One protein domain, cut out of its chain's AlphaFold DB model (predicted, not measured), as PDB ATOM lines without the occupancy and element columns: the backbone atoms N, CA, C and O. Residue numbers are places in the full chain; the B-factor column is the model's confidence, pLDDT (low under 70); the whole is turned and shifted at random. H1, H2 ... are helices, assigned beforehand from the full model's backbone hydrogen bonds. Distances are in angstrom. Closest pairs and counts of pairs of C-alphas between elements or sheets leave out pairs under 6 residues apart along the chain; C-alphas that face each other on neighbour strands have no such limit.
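Overview. This is residues 191 to 307 of the 309 residues of the protein "DUF262 domain-containing protein" of Escherichia coli (UniProt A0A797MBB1). H4 runs through the middle of a globule, crossed by H1 on one side and by H5 and H6 on the other. H3 folds into a hairpin with H4. The 117 residues printed, all helix in class, with six named helices, H1 to H6, are compact: radius of gyration of the C-alphas 13.4 A, spans 36 by 31 by 29 A.

Along the chain. H1, residues 194 to 212, is 26.7 A long from C-alpha 194 at (-43.566, 55.018, -15.231). H2 is residues 219 to 225, H3 229 to 242, H4 250 to 266, H5 276 to 288 and H6 296 to 306, ending at (-39.779, 39.695, 9.327).

Arrangement. The hub, H4, touches five helices, among them H1, with residues 260 to 266, at a steep tilt of 60 degrees; the closest C-alphas, Ala 200 and Ser 263, are 4.9 A apart. Every O i to N i+4 pair is within hydrogen-bond range in H1 to H5, 6 of 7 in H6.

Size, cuts and confidence. The printed part has no cut and no long link; no printed residue is under 70 in pLDDT.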
ATOM      1  N   ASP A 191     -46.070  58.637  -6.090       75.25
ATOM      2  CA  ASP A 191     -45.822  59.286  -7.374       75.25
ATOM      3  C   ASP A 191     -45.074  58.305  -8.282       75.25
ATOM      4  O   ASP A 191     -43.847  58.179  -8.256       75.25
ATOM      5  N   LEU A 192     -45.851  57.511  -9.014       75.50
ATOM      6  CA  LEU A 192     -45.341  56.468  -9.884       75.50
ATOM      7  C   LEU A 192     -44.835  57.092 -11.181       75.50
ATOM      8  O   LEU A 192     -45.573  57.281 -12.149       75.50
ATOM      9  N   ASN A 193     -43.534  57.358 -11.239       84.94
ATOM     10  CA  ASN A 193     -42.890  57.629 -12.512       84.94
ATOM     11  C   ASN A 193     -42.759  56.317 -13.294       84.94
ATOM     12  O   ASN A 193     -41.904  55.478 -12.998       84.94
ATOM     13  N   ASN A 194     -43.567  56.178 -14.344       85.00
ATOM     14  CA  ASN A 194     -43.566  55.018 -15.231       85.00
ATOM     15  C   ASN A 194     -42.156  54.595 -15.681       85.00
ATOM     16  O   ASN A 194     -41.865  53.404 -15.729       85.00
ATOM     17  N   LYS A 195     -41.235  55.542 -15.925       88.69
ATOM     18  CA  LYS A 195     -39.850  55.224 -16.310       88.69
ATOM     19  C   LYS A 195     -39.107  54.429 -15.236       88.69
ATOM     20  O   LYS A 195     -38.319  53.548 -15.571       88.69
ATOM     21  N   GLN A 196     -39.333  54.730 -13.960       92.50
ATOM     22  CA  GLN A 196     -38.694  54.007 -12.862       92.50
ATOM     23  C   GLN A 196     -39.260  52.592 -12.742       92.50
ATOM     24  O   GLN A 196     -38.491  51.643 -12.607       92.50
ATOM     25  N   ILE A 197     -40.579  52.430 -12.891       92.94
ATOM     26  CA  ILE A 197     -41.214  51.104 -12.924       92.94
ATOM     27  C   ILE A 197     -40.658  50.277 -14.085       92.94
ATOM     28  O   ILE A 197     -40.289  49.122 -13.886       92.94
ATOM     29  N   TYR A 198     -40.532  50.868 -15.277       91.12
ATOM     30  CA  TYR A 198     -39.940  50.191 -16.433       91.12
ATOM     31  C   TYR A 198     -38.506  49.760 -16.149       91.12
ATOM     32  O   TYR A 198     -38.147  48.618 -16.418       91.12
ATOM     33  N   ASN A 199     -37.693  50.652 -15.579       92.50
ATOM     34  CA  ASN A 199     -36.314  50.332 -15.241       92.50
ATOM     35  C   ASN A 199     -36.241  49.165 -14.250       92.50
ATOM     36  O   ASN A 199     -35.479  48.237 -14.497       92.50
ATOM     37  N   ALA A 200     -37.042  49.169 -13.183       95.56
ATOM     38  CA  ALA A 200     -37.093  48.054 -12.238       95.56
ATOM     39  C   ALA A 200     -37.494  46.748 -12.942       95.56
ATOM     40  O   ALA A 200     -36.755  45.762 -12.948       95.56
ATOM     41  N   PHE A 201     -38.638  46.772 -13.624       94.62
ATOM     42  CA  PHE A 201     -39.207  45.603 -14.276       94.62
ATOM     43  C   PHE A 201     -38.272  44.998 -15.330       94.62
ATOM     44  O   PHE A 201     -37.934  43.815 -15.256       94.62
ATOM     45  N   PHE A 202     -37.815  45.794 -16.299       92.19
ATOM     46  CA  PHE A 202     -37.016  45.283 -17.410       92.19
ATOM     47  C   PHE A 202     -35.617  44.856 -16.980       92.19
ATOM     48  O   PHE A 202     -35.166  43.814 -17.447       92.19
ATOM     49  N   ASN A 203     -34.950  45.577 -16.070       94.31
ATOM     50  CA  ASN A 203     -33.638  45.138 -15.587       94.31
ATOM     51  C   ASN A 203     -33.747  43.815 -14.821       94.31
ATOM     52  O   ASN A 203     -32.946  42.915 -15.069       94.31
ATOM     53  N   LEU A 204     -34.749  43.647 -13.947       95.56
ATOM     54  CA  LEU A 204     -34.928  42.389 -13.214       95.56
ATOM     55  C   LEU A 204     -35.255  41.224 -14.148       95.56
ATOM     56  O   LEU A 204     -34.625  40.167 -14.079       95.56
ATOM     57  N   GLU A 205     -36.234  41.402 -15.033       92.75
ATOM     58  CA  GLU A 205     -36.703  40.323 -15.899       92.75
ATOM     59  C   GLU A 205     -35.678  39.966 -16.993       92.75
ATOM     60  O   GLU A 205     -35.533  38.783 -17.320       92.75
ATOM     61  N   ALA A 206     -34.901  40.935 -17.495       91.69
ATOM     62  CA  ALA A 206     -33.783  40.680 -18.405       91.69
ATOM     63  C   ALA A 206     -32.616  39.976 -17.695       91.69
ATOM     64  O   ALA A 206     -32.114  38.968 -18.201       91.69
ATOM     65  N   ALA A 207     -32.227  40.418 -16.491       94.19
ATOM     66  CA  ALA A 207     -31.191  39.744 -15.706       94.19
ATOM     67  C   ALA A 207     -31.566  38.279 -15.435       94.19
ATOM     68  O   ALA A 207     -30.769  37.363 -15.647       94.19
ATOM     69  N   LYS A 208     -32.826  38.047 -15.043       93.31
ATOM     70  CA  LYS A 208     -33.395  36.710 -14.840       93.31
ATOM     71  C   LYS A 208     -33.299  35.849 -16.101       93.31
ATOM     72  O   LYS A 208     -32.984  34.662 -16.006       93.31
ATOM     73  N   ALA A 209     -33.585  36.418 -17.274       91.19
ATOM     74  CA  ALA A 209     -33.502  35.703 -18.544       91.19
ATOM     75  C   ALA A 209     -32.067  35.240 -18.844       91.19
ATOM     76  O   ALA A 209     -31.873  34.060 -19.139       91.19
ATOM     77  N   HIS A 210     -31.071  36.116 -18.671       92.94
ATOM     78  CA  HIS A 210     -29.660  35.761 -18.855       92.94
ATOM     79  C   HIS A 210     -29.189  34.695 -17.861       92.94
ATOM     80  O   HIS A 210     -28.552  33.723 -18.263       92.94
ATOM     81  N   VAL A 211     -29.546  34.811 -16.576       94.69
ATOM     82  CA  VAL A 211     -29.199  33.789 -15.572       94.69
ATOM     83  C   VAL A 211     -29.813  32.436 -15.927       94.69
ATOM     84  O   VAL A 211     -29.119  31.421 -15.897       94.69
ATOM     85  N   LYS A 212     -31.080  32.407 -16.357       91.75
ATOM     86  CA  LYS A 212     -31.754  31.172 -16.785       91.75
ATOM     87  C   LYS A 212     -31.113  30.543 -18.028       91.75
ATOM     88  O   LYS A 212     -31.109  29.320 -18.150       91.75
ATOM     89  N   ALA A 213     -30.591  31.363 -18.939       91.88
ATOM     90  CA  ALA A 213     -29.855  30.926 -20.124       91.88
ATOM     91  C   ALA A 213     -28.379  30.579 -19.833       91.88
ATOM     92  O   ALA A 213     -27.672  30.129 -20.731       91.88
ATOM     93  N   ASN A 214     -27.919  30.750 -18.585       94.00
ATOM     94  CA  ASN A 214     -26.518  30.616 -18.181       94.00
ATOM     95  C   ASN A 214     -25.570  31.557 -18.959       94.00
ATOM     96  O   ASN A 214     -24.437  31.209 -19.292       94.00
ATOM     97  N   GLU A 215     -26.048  32.764 -19.257       93.88
ATOM     98  CA  GLU A 215     -25.324  33.808 -19.979       93.88
ATOM     99  C   GLU A 215     -24.714  34.846 -19.025       93.88
ATOM    100  O   GLU A 215     -25.022  34.903 -17.826       93.88
ATOM    101  N   LYS A 216     -23.819  35.688 -19.558       94.69
ATOM    102  CA  LYS A 216     -23.287  36.852 -18.836       94.69
ATOM    103  C   LYS A 216     -24.378  37.898 -18.630       94.69
ATOM    104  O   LYS A 216     -25.112  38.188 -19.567       94.69
ATOM    105  N   ILE A 217     -24.464  38.463 -17.424       95.38
ATOM    106  CA  ILE A 217     -25.374  39.580 -17.166       95.38
ATOM    107  C   ILE A 217     -24.768  40.831 -17.836       95.38
ATOM    108  O   ILE A 217     -23.583  41.102 -17.627       95.38
ATOM    109  N   PRO A 218     -25.533  41.569 -18.659       94.81
ATOM    110  CA  PRO A 218     -25.087  42.816 -19.275       94.81
ATOM    111  C   PRO A 218     -24.564  43.846 -18.260       94.81
ATOM    112  O   PRO A 218     -25.069  43.954 -17.143       94.81
ATOM    113  N   SER A 219     -23.547  44.626 -18.639       96.25
ATOM    114  CA  SER A 219     -22.876  45.558 -17.720       96.25
ATOM    115  C   SER A 219     -23.757  46.725 -17.269       96.25
ATOM    116  O   SER A 219     -23.582  47.231 -16.168       96.25
ATOM    117  N   ASP A 220     -24.696  47.161 -18.105       95.62
ATOM    118  CA  ASP A 220     -25.721  48.154 -17.771       95.62
ATOM    119  C   ASP A 220     -26.684  47.642 -16.690       95.62
ATOM    120  O   ASP A 220     -26.991  48.376 -15.752       95.62
ATOM    121  N   ILE A 221     -27.072  46.366 -16.756       96.06
ATOM    122  CA  ILE A 221     -27.878  45.711 -15.717       96.06
ATOM    123  C   ILE A 221     -27.074  45.572 -14.414       96.06
ATOM    124  O   ILE A 221     -27.601  45.829 -13.330       96.06
ATOM    125  N   LEU A 222     -25.788  45.213 -14.497       97.38
ATOM    126  CA  LEU A 222     -24.902  45.168 -13.325       97.38
ATOM    127  C   LEU A 222     -24.764  46.545 -12.665       97.38
ATOM    128  O   LEU A 222     -24.866  46.651 -11.448       97.38
ATOM    129  N   LEU A 223     -24.597  47.607 -13.460       97.38
ATOM    130  CA  LEU A 223     -24.556  48.988 -12.971       97.38
ATOM    131  C   LEU A 223     -25.884  49.419 -12.332       97.38
ATOM    132  O   LEU A 223     -25.874  50.133 -11.331       97.38
ATOM    133  N   PHE A 224     -27.021  48.984 -12.882       97.69
ATOM    134  CA  PHE A 224     -28.343  49.259 -12.319       97.69
ATOM    135  C   PHE A 224     -28.490  48.672 -10.905       97.69
ATOM    136  O   PHE A 224     -28.821  49.394  -9.954       97.69
ATOM    137  N   PHE A 225     -28.201  47.376 -10.745       97.88
ATOM    138  CA  PHE A 225     -28.293  46.717  -9.441       97.88
ATOM    139  C   PHE A 225     -27.176  47.142  -8.484       97.88
ATOM    140  O   PHE A 225     -27.424  47.209  -7.284       97.88
ATOM    141  N   ASN A 226     -25.993  47.485  -9.007       96.88
ATOM    142  CA  ASN A 226     -24.813  47.934  -8.260       96.88
ATOM    143  C   ASN A 226     -24.530  47.062  -7.032       96.88
ATOM    144  O   ASN A 226     -24.403  47.574  -5.926       96.88
ATOM    145  N   ILE A 227     -24.478  45.754  -7.237       97.25
ATOM    146  CA  ILE A 227     -24.020  44.751  -6.272       97.25
ATOM    147  C   ILE A 227     -23.035  43.835  -6.997       97.25
ATOM    148  O   ILE A 227     -22.902  43.918  -8.224       97.25
ATOM    149  N   ASP A 228     -22.350  42.959  -6.270       97.44
ATOM    150  CA  ASP A 228     -21.451  41.994  -6.898       97.44
ATOM    151  C   ASP A 228     -22.207  41.075  -7.888       97.44
ATOM    152  O   ASP A 228     -23.343  40.655  -7.640       97.44
ATOM    153  N   GLU A 229     -21.589  40.754  -9.036       96.62
ATOM    154  CA  GLU A 229     -22.227  39.926 -10.075       96.62
ATOM    155  C   GLU A 229     -22.578  38.526  -9.544       96.62
ATOM    156  O   GLU A 229     -23.623  37.980  -9.906       96.62
ATOM    157  N   GLN A 230     -21.728  37.935  -8.700       96.38
ATOM    158  CA  GLN A 230     -21.984  36.620  -8.122       96.38
ATOM    159  C   GLN A 230     -23.193  36.679  -7.186       96.38
ATOM    160  O   GLN A 230     -24.079  35.827  -7.295       96.38
ATOM    161  N   CYS A 231     -23.282  37.721  -6.358       98.06
ATOM    162  CA  CYS A 231     -24.430  37.933  -5.482       98.06
ATOM    163  C   CYS A 231     -25.729  38.130  -6.276       98.06
ATOM    164  O   CYS A 231     -26.736  37.483  -5.985       98.06
ATOM    165  N   LEU A 232     -25.703  38.950  -7.336       98.31
ATOM    166  CA  LEU A 232     -26.865  39.152  -8.205       98.31
ATOM    167  C   LEU A 232     -27.317  37.843  -8.865       98.31
ATOM    168  O   LEU A 232     -28.513  37.558  -8.929       98.31
ATOM    169  N   ARG A 233     -26.379  37.025  -9.354       97.75
ATOM    170  CA  ARG A 233     -26.703  35.717  -9.943       97.75
ATOM    171  C   ARG A 233     -27.390  34.799  -8.944       97.75
ATOM    172  O   ARG A 233     -28.385  34.174  -9.301       97.75
ATOM    173  N   GLU A 234     -26.877  34.719  -7.722       97.94
ATOM    174  CA  GLU A 234     -27.462  33.887  -6.672       97.94
ATOM    175  C   GLU A 234     -28.863  34.377  -6.279       97.94
ATOM    176  O   GLU A 234     -29.807  33.583  -6.254       97.94
ATOM    177  N   LEU A 235     -29.040  35.693  -6.118       98.31
ATOM    178  CA  LEU A 235     -30.339  36.319  -5.858       98.31
ATOM    179  C   LEU A 235     -31.371  35.968  -6.943       98.31
ATOM    180  O   LEU A 235     -32.511  35.592  -6.655       98.31
ATOM    181  N   LEU A 236     -30.966  36.041  -8.212       97.69
ATOM    182  CA  LEU A 236     -31.823  35.709  -9.351       97.69
ATOM    183  C   LEU A 236     -32.127  34.210  -9.434       97.69
ATOM    184  O   LEU A 236     -33.242  33.840  -9.802       97.69
ATOM    185  N   MET A 237     -31.186  33.339  -9.062       97.38
ATOM    186  CA  MET A 237     -31.432  31.897  -8.961       97.38
ATOM    187  C   MET A 237     -32.487  31.585  -7.898       97.38
ATOM    188  O   MET A 237     -33.414  30.821  -8.178       97.38
ATOM    189  N   ILE A 238     -32.416  32.238  -6.733       97.81
ATOM    190  CA  ILE A 238     -33.446  32.145  -5.691       97.81
ATOM    191  C   ILE A 238     -34.793  32.624  -6.247       97.81
ATOM    192  O   ILE A 238     -35.795  31.915  -6.139       97.81
ATOM    193  N   TYR A 239     -34.840  33.780  -6.918       97.19
ATOM    194  CA  TYR A 239     -36.074  34.286  -7.531       97.19
ATOM    195  C   TYR A 239     -36.679  33.304  -8.548       97.19
ATOM    196  O   TYR A 239     -37.896  33.081  -8.557       97.19
ATOM    197  N   ILE A 240     -35.849  32.696  -9.404       95.62
ATOM    198  CA  ILE A 240     -36.265  31.694 -10.397       95.62
ATOM    199  C   ILE A 240     -36.821  30.448  -9.704       95.62
ATOM    200  O   ILE A 240     -37.892  29.961 -10.090       95.62
ATOM    201  N   GLU A 241     -36.143  29.950  -8.669       96.00
ATOM    202  CA  GLU A 241     -36.600  28.808  -7.876       96.00
ATOM    203  C   GLU A 241     -37.960  29.109  -7.237       96.00
ATOM    204  O   GLU A 241     -38.925  28.374  -7.457       96.00
ATOM    205  N   ARG A 242     -38.090  30.238  -6.530       95.75
ATOM    206  CA  ARG A 242     -39.351  30.641  -5.885       95.75
ATOM    207  C   ARG A 242     -40.460  30.922  -6.894       95.75
ATOM    208  O   ARG A 242     -41.633  30.791  -6.557       95.75
ATOM    209  N   SER A 243     -40.134  31.269  -8.136       93.88
ATOM    210  CA  SER A 243     -41.108  31.481  -9.219       93.88
ATOM    211  C   SER A 243     -41.530  30.198  -9.946       93.88
ATOM    212  O   SER A 243     -42.438  30.256 -10.781       93.88
ATOM    213  N   SER A 244     -40.896  29.056  -9.657       91.75
ATOM    214  CA  SER A 244     -41.136  27.775 -10.340       91.75
ATOM    215  C   SER A 244     -41.494  26.617  -9.400       91.75
ATOM    216  O   SER A 244     -42.236  25.721  -9.800       91.75
ATOM    217  N   SER A 245     -41.049  26.655  -8.144       89.88
ATOM    218  CA  SER A 245     -41.299  25.637  -7.122       89.88
ATOM    219  C   SER A 245     -42.059  26.223  -5.936       89.88
ATOM    220  O   SER A 245     -41.771  27.334  -5.495       89.88
ATOM    221  N   ARG A 246     -43.049  25.477  -5.417       89.19
ATOM    222  CA  ARG A 246     -43.893  25.875  -4.267       89.19
ATOM    223  C   ARG A 246     -44.356  27.336  -4.360       89.19
ATOM    224  O   ARG A 246     -44.344  28.073  -3.382       89.19
ATOM    225  N   VAL A 247     -44.762  27.749  -5.559       91.94
ATOM    226  CA  VAL A 247     -44.895  29.168  -5.924       91.94
ATOM    227  C   VAL A 247     -45.907  29.946  -5.078       91.94
ATOM    228  O   VAL A 247     -45.781  31.161  -4.941       91.94
ATOM    229  N   MET A 248     -46.879  29.236  -4.499       91.50
ATOM    230  CA  MET A 248     -47.950  29.788  -3.666       91.50
ATOM    231  C   MET A 248     -47.665  29.736  -2.158       91.50
ATOM    232  O   MET A 248     -48.528  30.137  -1.383       91.50
ATOM    233  N   SER A 249     -46.514  29.215  -1.713       94.69
ATOM    234  CA  SER A 249     -46.164  29.301  -0.290       94.69
ATOM    235  C   SER A 249     -45.882  30.753   0.095       94.69
ATOM    236  O   SER A 249     -45.362  31.517  -0.719       94.69
ATOM    237  N   ILE A 250     -46.186  31.110   1.347       95.94
ATOM    238  CA  ILE A 250     -45.955  32.460   1.883       95.94
ATOM    239  C   ILE A 250     -44.493  32.865   1.670       95.94
ATOM    240  O   ILE A 250     -44.246  33.878   1.029       95.94
ATOM    241  N   GLY A 251     -43.535  32.014   2.057       96.56
ATOM    242  CA  GLY A 251     -42.108  32.292   1.853       96.56
ATOM    243  C   GLY A 251     -41.721  32.532   0.388       96.56
ATOM    244  O   GLY A 251     -40.966  33.450   0.095       96.56
ATOM    245  N   SER A 252     -42.284  31.783  -0.573       97.19
ATOM    246  CA  SER A 252     -42.001  32.032  -1.996       97.19
ATOM    247  C   SER A 252     -42.574  33.368  -2.475       97.19
ATOM    248  O   SER A 252     -41.955  34.026  -3.306       97.19
ATOM    249  N   ILE A 253     -43.754  33.763  -1.987       97.88
ATOM    250  CA  ILE A 253     -44.372  35.052  -2.317       97.88
ATOM    251  C   ILE A 253     -43.564  36.197  -1.697       97.88
ATOM    252  O   ILE A 253     -43.247  37.144  -2.411       97.88
ATOM    253  N   VAL A 254     -43.196  36.088  -0.419       98.19
ATOM    254  CA  VAL A 254     -42.417  37.092   0.323       98.19
ATOM    255  C   VAL A 254     -41.039  37.295  -0.301       98.19
ATOM    256  O   VAL A 254     -40.686  38.421  -0.624       98.19
ATOM    257  N   ILE A 255     -40.296  36.223  -0.589       98.25
ATOM    258  CA  ILE A 255     -38.967  36.338  -1.212       98.25
ATOM    259  C   ILE A 255     -39.046  37.023  -2.583       98.25
ATOM    260  O   ILE A 255     -38.218  37.872  -2.906       98.25
ATOM    261  N   ARG A 256     -40.054  36.702  -3.408       97.94
ATOM    262  CA  ARG A 256     -40.243  37.410  -4.686       97.94
ATOM    263  C   ARG A 256     -40.591  38.881  -4.475       97.94
ATOM    264  O   ARG A 256     -40.120  39.710  -5.245       97.94
ATOM    265  N   ASP A 257     -41.394  39.192  -3.459       98.12
ATOM    266  CA  ASP A 257     -41.757  40.565  -3.103       98.12
ATOM    267  C   ASP A 257     -40.531  41.377  -2.658       98.12
ATOM    268  O   ASP A 257     -40.348  42.484  -3.154       98.12
ATOM    269  N   ILE A 258     -39.645  40.810  -1.829       98.44
ATOM    270  CA  ILE A 258     -38.359  41.419  -1.443       98.44
ATOM    271  C   ILE A 258     -37.529  41.747  -2.686       98.44
ATOM    272  O   ILE A 258     -37.107  42.883  -2.872       98.44
ATOM    273  N   ILE A 259     -37.327  40.771  -3.574       98.50
ATOM    274  CA  ILE A 259     -36.449  40.927  -4.745       98.50
ATOM    275  C   ILE A 259     -37.010  41.954  -5.744       98.50
ATOM    276  O   ILE A 259     -36.255  42.734  -6.328       98.50
ATOM    277  N   GLN A 260     -38.330  41.992  -5.937       98.00
ATOM    278  CA  GLN A 260     -38.958  43.017  -6.774       98.00
ATOM    279  C   GLN A 260     -38.864  44.403  -6.133       98.00
ATOM    280  O   GLN A 260     -38.554  45.369  -6.826       98.00
ATOM    281  N   ASN A 261     -39.046  44.504  -4.813       97.81
ATOM    282  CA  ASN A 261     -38.851  45.756  -4.089       97.81
ATOM    283  C   ASN A 261     -37.415  46.254  -4.142       97.81
ATOM    284  O   ASN A 261     -37.200  47.437  -4.385       97.81
ATOM    285  N   PHE A 262     -36.445  45.357  -4.004       98.12
ATOM    286  CA  PHE A 262     -35.040  45.672  -4.204       98.12
ATOM    287  C   PHE A 262     -34.817  46.270  -5.598       98.12
ATOM    288  O   PHE A 262     -34.224  47.335  -5.732       98.12
ATOM    289  N   SER A 263     -35.380  45.666  -6.648       97.81
ATOM    290  CA  SER A 263     -35.311  46.237  -7.997       97.81
ATOM    291  C   SER A 263     -35.963  47.626  -8.103       97.81
ATOM    292  O   SER A 263     -35.403  48.524  -8.733       97.81
ATOM    293  N   CYS A 264     -37.107  47.848  -7.451       96.50
ATOM    294  CA  CYS A 264     -37.753  49.161  -7.394       96.50
ATOM    295  C   CYS A 264     -36.906  50.210  -6.654       96.50
ATOM    296  O   CYS A 264     -36.784  51.335  -7.146       96.50
ATOM    297  N   LEU A 265     -36.261  49.835  -5.544       95.31
ATOM    298  CA  LEU A 265     -35.303  50.678  -4.826       95.31
ATOM    299  C   LEU A 265     -34.143  51.078  -5.747       95.31
ATOM    300  O   LEU A 265     -33.818  52.258  -5.863       95.31
ATOM    301  N   ARG A 266     -33.573  50.116  -6.488       96.25
ATOM    302  CA  ARG A 266     -32.496  50.366  -7.465       96.25
ATOM    303  C   ARG A 266     -32.918  51.283  -8.615       96.25
ATOM    304  O   ARG A 266     -32.093  52.019  -9.151       96.25
ATOM    305  N   ALA A 267     -34.202  51.297  -8.969       95.56
ATOM    306  CA  ALA A 267     -34.764  52.246  -9.932       95.56
ATOM    307  C   ALA A 267     -35.037  53.649  -9.346       95.56
ATOM    308  O   ALA A 267     -35.494  54.545 -10.068       95.56
ATOM    309  N   GLY A 268     -34.753  53.853  -8.056       93.19
ATOM    310  CA  GLY A 268     -34.963  55.104  -7.332       93.19
ATOM    311  C   GLY A 268     -36.427  55.380  -6.995       93.19
ATOM    312  O   GLY A 268     -36.788  56.540  -6.791       93.19
ATOM    313  N   ILE A 269     -37.290  54.359  -7.011       92.69
ATOM    314  CA  ILE A 269     -38.689  54.514  -6.600       92.69
ATOM    315  C   ILE A 269     -38.702  54.758  -5.092       92.69
ATOM    316  O   ILE A 269     -38.105  53.998  -4.335       92.69
ATOM    317  N   ASN A 270     -39.394  55.809  -4.650       87.50
ATOM    318  CA  ASN A 270     -39.642  56.012  -3.228       87.50
ATOM    319  C   ASN A 270     -40.616  54.930  -2.746       87.50
ATOM    320  O   ASN A 270     -41.772  54.935  -3.154       87.50
ATOM    321  N   LEU A 271     -40.173  54.022  -1.878       89.56
ATOM    322  CA  LEU A 271     -40.967  52.901  -1.370       89.56
ATOM    323  C   LEU A 271     -41.769  53.258  -0.106       89.56
ATOM    324  O   LEU A 271     -41.957  52.412   0.750       89.56
ATOM    325  N   SER A 272     -42.313  54.475  -0.011       86.31
ATOM    326  CA  SER A 272     -43.148  54.976   1.103       86.31
ATOM    327  C   SER A 272     -44.349  54.115   1.533       86.31
ATOM    328  O   SER A 272     -45.023  54.450   2.504       86.31
ATOM    329  N   TYR A 273     -44.701  53.083   0.767       86.69
ATOM    330  CA  TYR A 273     -45.732  52.117   1.135       86.69
ATOM    331  C   TYR A 273     -45.191  51.004   2.060       86.69
ATOM    332  O   TYR A 273     -45.978  50.269   2.656       86.69
ATOM    333  N   LEU A 274     -43.864  50.866   2.140       92.06
ATOM    334  CA  LEU A 274     -43.140  50.049   3.106       92.06
ATOM    335  C   LEU A 274     -43.013  50.784   4.440       92.06
ATOM    336  O   LEU A 274     -43.016  52.015   4.484       92.06
ATOM    337  N   GLU A 275     -42.846  50.027   5.521       92.44
ATOM    338  CA  GLU A 275     -42.417  50.604   6.791       92.44
ATOM    339  C   GLU A 275     -40.932  51.009   6.728       92.44
ATOM    340  O   GLU A 275     -40.153  50.486   5.922       92.44
ATOM    341  N   ASP A 276     -40.516  51.916   7.617       91.00
ATOM    342  CA  ASP A 276     -39.117  52.359   7.706       91.00
ATOM    343  C   ASP A 276     -38.162  51.176   7.942       91.00
ATOM    344  O   ASP A 276     -37.063  51.153   7.388       91.00
ATOM    345  N   LYS A 277     -38.603  50.164   8.713       94.38
ATOM    346  CA  LYS A 277     -37.841  48.929   8.961       94.38
ATOM    347  C   LYS A 277     -37.544  48.181   7.656       94.38
ATOM    348  O   LYS A 277     -36.397  47.841   7.401       94.38
ATOM    349  N   ASP A 278     -38.557  47.998   6.806       95.38
ATOM    350  CA  ASP A 278     -38.446  47.217   5.571       95.38
ATOM    351  C   ASP A 278     -37.575  47.964   4.552       95.38
ATOM    352  O   ASP A 278     -36.759  47.363   3.856       95.38
ATOM    353  N   THR A 279     -37.719  49.293   4.485       93.25
ATOM    354  CA  THR A 279     -36.875  50.137   3.628       93.25
ATOM    355  C   THR A 279     -35.412  50.058   4.059       93.25
ATOM    356  O   THR A 279     -34.544  49.827   3.219       93.25
ATOM    357  N   HIS A 280     -35.142  50.171   5.364       94.31
ATOM    358  CA  HIS A 280     -33.790  50.048   5.903       94.31
ATOM    359  C   HIS A 280     -33.176  48.674   5.618       94.31
ATOM    360  O   HIS A 280     -32.023  48.596   5.198       94.31
ATOM    361  N   SER A 281     -33.951  47.598   5.768       95.88
ATOM    362  CA  SER A 281     -33.479  46.250   5.460       95.88
ATOM    363  C   SER A 281     -33.136  46.051   3.981       95.88
ATOM    364  O   SER A 281     -32.228  45.283   3.676       95.88
ATOM    365  N   LEU A 282     -33.809  46.733   3.043       96.06
ATOM    366  CA  LEU A 282     -33.417  46.693   1.627       96.06
ATOM    367  C   LEU A 282     -32.104  47.437   1.351       96.06
ATOM    368  O   LEU A 282     -31.336  46.998   0.493       96.06
ATOM    369  N   ASP A 283     -31.858  48.553   2.040       94.25
ATOM    370  CA  ASP A 283     -30.588  49.277   1.938       94.25
ATOM    371  C   ASP A 283     -29.442  48.423   2.509       94.25
ATOM    372  O   ASP A 283     -28.420  48.236   1.850       94.25
ATOM    373  N   GLU A 284     -29.647  47.806   3.676       95.81
ATOM    374  CA  GLU A 284     -28.682  46.881   4.287       95.81
ATOM    375  C   GLU A 284     -28.408  45.663   3.387       95.81
ATOM    376  O   GLU A 284     -27.253  45.279   3.185       95.81
ATOM    377  N   LEU A 285     -29.453  45.098   2.771       95.75
ATOM    378  CA  LEU A 285     -29.337  44.036   1.770       95.75
ATOM    379  C   LEU A 285     -28.407  44.457   0.616       95.75
ATOM    380  O   LEU A 285     -27.560  43.672   0.187       95.75
ATOM    381  N   ALA A 286     -28.542  45.693   0.122       94.62
ATOM    382  CA  ALA A 286     -27.720  46.236  -0.962       94.62
ATOM    383  C   ALA A 286     -26.240  46.377  -0.570       94.62
ATOM    384  O   ALA A 286     -25.351  46.077  -1.375       94.62
ATOM    385  N   ASP A 287     -25.988  46.838   0.655       95.94
ATOM    386  CA  ASP A 287     -24.645  47.062   1.190       95.94
ATOM    387  C   ASP A 287     -23.917  45.738   1.450       95.94
ATOM    388  O   ASP A 287     -22.754  45.577   1.073       95.94
ATOM    389  N   LEU A 288     -24.606  44.748   2.025       96.69
ATOM    390  CA  LEU A 288     -24.037  43.423   2.281       96.69
ATOM    391  C   LEU A 288     -23.701  42.677   0.982       96.69
ATOM    392  O   LEU A 288     -22.669  42.011   0.902       96.69
ATOM    393  N   MET A 289     -24.514  42.839  -0.068       96.44
ATOM    394  CA  MET A 289     -24.266  42.233  -1.384       96.44
ATOM    395  C   MET A 289     -23.127  42.893  -2.187       96.44
ATOM    396  O   MET A 289     -22.882  42.510  -3.334       96.44
ATOM    397  N   GLN A 290     -22.396  43.856  -1.611       95.06
ATOM    398  CA  GLN A 290     -21.096  44.278  -2.147       95.06
ATOM    399  C   GLN A 290     -19.994  43.237  -1.890       95.06
ATOM    400  O   GLN A 290     -19.011  43.192  -2.631       95.06
ATOM    401  N   ASP A 291     -20.123  42.411  -0.842       93.94
ATOM    402  CA  ASP A 291     -19.161  41.349  -0.540       93.94
ATOM    403  C   ASP A 291     -19.552  40.043  -1.236       93.94
ATOM    404  O   ASP A 291     -20.479  39.348  -0.831       93.94
ATOM    405  N   LYS A 292     -18.765  39.650  -2.241       91.75
ATOM    406  CA  LYS A 292     -18.934  38.393  -2.988       91.75
ATOM    407  C   LYS A 292     -18.928  37.110  -2.138       91.75
ATOM    408  O   LYS A 292     -19.225  36.043  -2.667       91.75
ATOM    409  N   ASN A 293     -18.479  37.171  -0.881       92.94
ATOM    410  CA  ASN A 293     -18.404  36.007   0.008       92.94
ATOM    411  C   ASN A 293     -19.628  35.864   0.924       92.94
ATOM    412  O   ASN A 293     -19.663  34.927   1.724       92.94
ATOM    413  N   ILE A 294     -20.597  36.781   0.846       96.25
ATOM    414  CA  ILE A 294     -21.816  36.712   1.652       96.25
ATOM    415  C   ILE A 294     -22.693  35.527   1.225       96.25
ATOM    416  O   ILE A 294     -22.784  35.196   0.042       96.25
ATOM    417  N   ASP A 295     -23.371  34.900   2.187       96.81
ATOM    418  CA  ASP A 295     -24.401  33.895   1.908       96.81
ATOM    419  C   ASP A 295     -25.710  34.610   1.541       96.81
ATOM    420  O   ASP A 295     -26.498  35.009   2.404       96.81
ATOM    421  N   VAL A 296     -25.915  34.825   0.238       97.69
ATOM    422  CA  VAL A 296     -27.081  35.543  -0.304       97.69
ATOM    423  C   VAL A 296     -28.375  34.839   0.072       97.69
ATOM    424  O   VAL A 296     -29.374  35.492   0.378       97.69
ATOM    425  N   LYS A 297     -28.375  33.504   0.047       96.62
ATOM    426  CA  LYS A 297     -29.558  32.724   0.386       96.62
ATOM    427  C   LYS A 297     -29.953  32.924   1.839       96.62
ATOM    428  O   LYS A 297     -31.124  33.207   2.087       96.62
ATOM    429  N   PHE A 298     -29.004  32.795   2.765       97.06
ATOM    430  CA  PHE A 298     -29.263  33.035   4.180       97.06
ATOM    431  C   PHE A 298     -29.813  34.445   4.398       97.06
ATOM    432  O   PHE A 298     -30.855  34.591   5.021       97.06
ATOM    433  N   LEU A 299     -29.181  35.460   3.804       96.81
ATOM    434  CA  LEU A 299     -29.582  36.857   3.962       96.81
ATOM    435  C   LEU A 299     -31.026  37.126   3.498       96.81
ATOM    436  O   LEU A 299     -31.788  37.811   4.173       96.81
ATOM    437  N   VAL A 300     -31.421  36.570   2.349       97.38
ATOM    438  CA  VAL A 300     -32.778  36.744   1.805       97.38
ATOM    439  C   VAL A 300     -33.816  35.935   2.582       97.38
ATOM    440  O   VAL A 300     -34.948  36.390   2.729       97.38
ATOM    441  N   GLU A 301     -33.470  34.729   3.040       96.44
ATOM    442  CA  GLU A 301     -34.372  33.897   3.846       96.44
ATOM    443  C   GLU A 301     -34.571  34.478   5.252       96.44
ATOM    444  O   GLU A 301     -35.703  34.486   5.722       96.44
ATOM    445  N   ASP A 302     -33.526  35.036   5.864       96.69
ATOM    446  CA  ASP A 302     -33.586  35.734   7.154       96.69
ATOM    447  C   ASP A 302     -34.452  36.999   7.061       96.69
ATOM    448  O   ASP A 302     -35.422  37.145   7.802       96.69
ATOM    449  N   LEU A 303     -34.224  37.844   6.046       97.12
ATOM    450  CA  LEU A 303     -35.081  39.005   5.782       97.12
ATOM    451  C   LEU A 303     -36.548  38.605   5.544       97.12
ATOM    452  O   LEU A 303     -37.474  39.317   5.932       97.12
ATOM    453  N   ALA A 304     -36.783  37.458   4.905       97.00
ATOM    454  CA  ALA A 304     -38.128  36.963   4.647       97.00
ATOM    455  C   ALA A 304     -38.889  36.531   5.910       97.00
ATOM    456  O   ALA A 304     -40.108  36.389   5.821       97.00
ATOM    457  N   GLU A 305     -38.244  36.349   7.062       95.50
ATOM    458  CA  GLU A 305     -38.951  36.046   8.312       95.50
ATOM    459  C   GLU A 305     -39.753  37.266   8.791       95.50
ATOM    460  O   GLU A 305     -40.959  37.128   8.988       95.50
ATOM    461  N   ASP A 306     -39.163  38.468   8.780       92.75
ATOM    462  CA  ASP A 306     -39.779  39.695   9.327       92.75
ATOM    463  C   ASP A 306     -40.362  40.658   8.267       92.75
ATOM    464  O   ASP A 306     -41.067  41.616   8.598       92.75
ATOM    465  N   TRP A 307     -40.110  40.412   6.973       96.25
ATOM    466  CA  TRP A 307     -40.559  41.280   5.873       96.25
ATOM    467  C   TRP A 307     -42.072  41.532   5.873       96.25
ATOM    468  O   TRP A 307     -42.847  40.594   5.625       96.25
TER     469      TRP A 307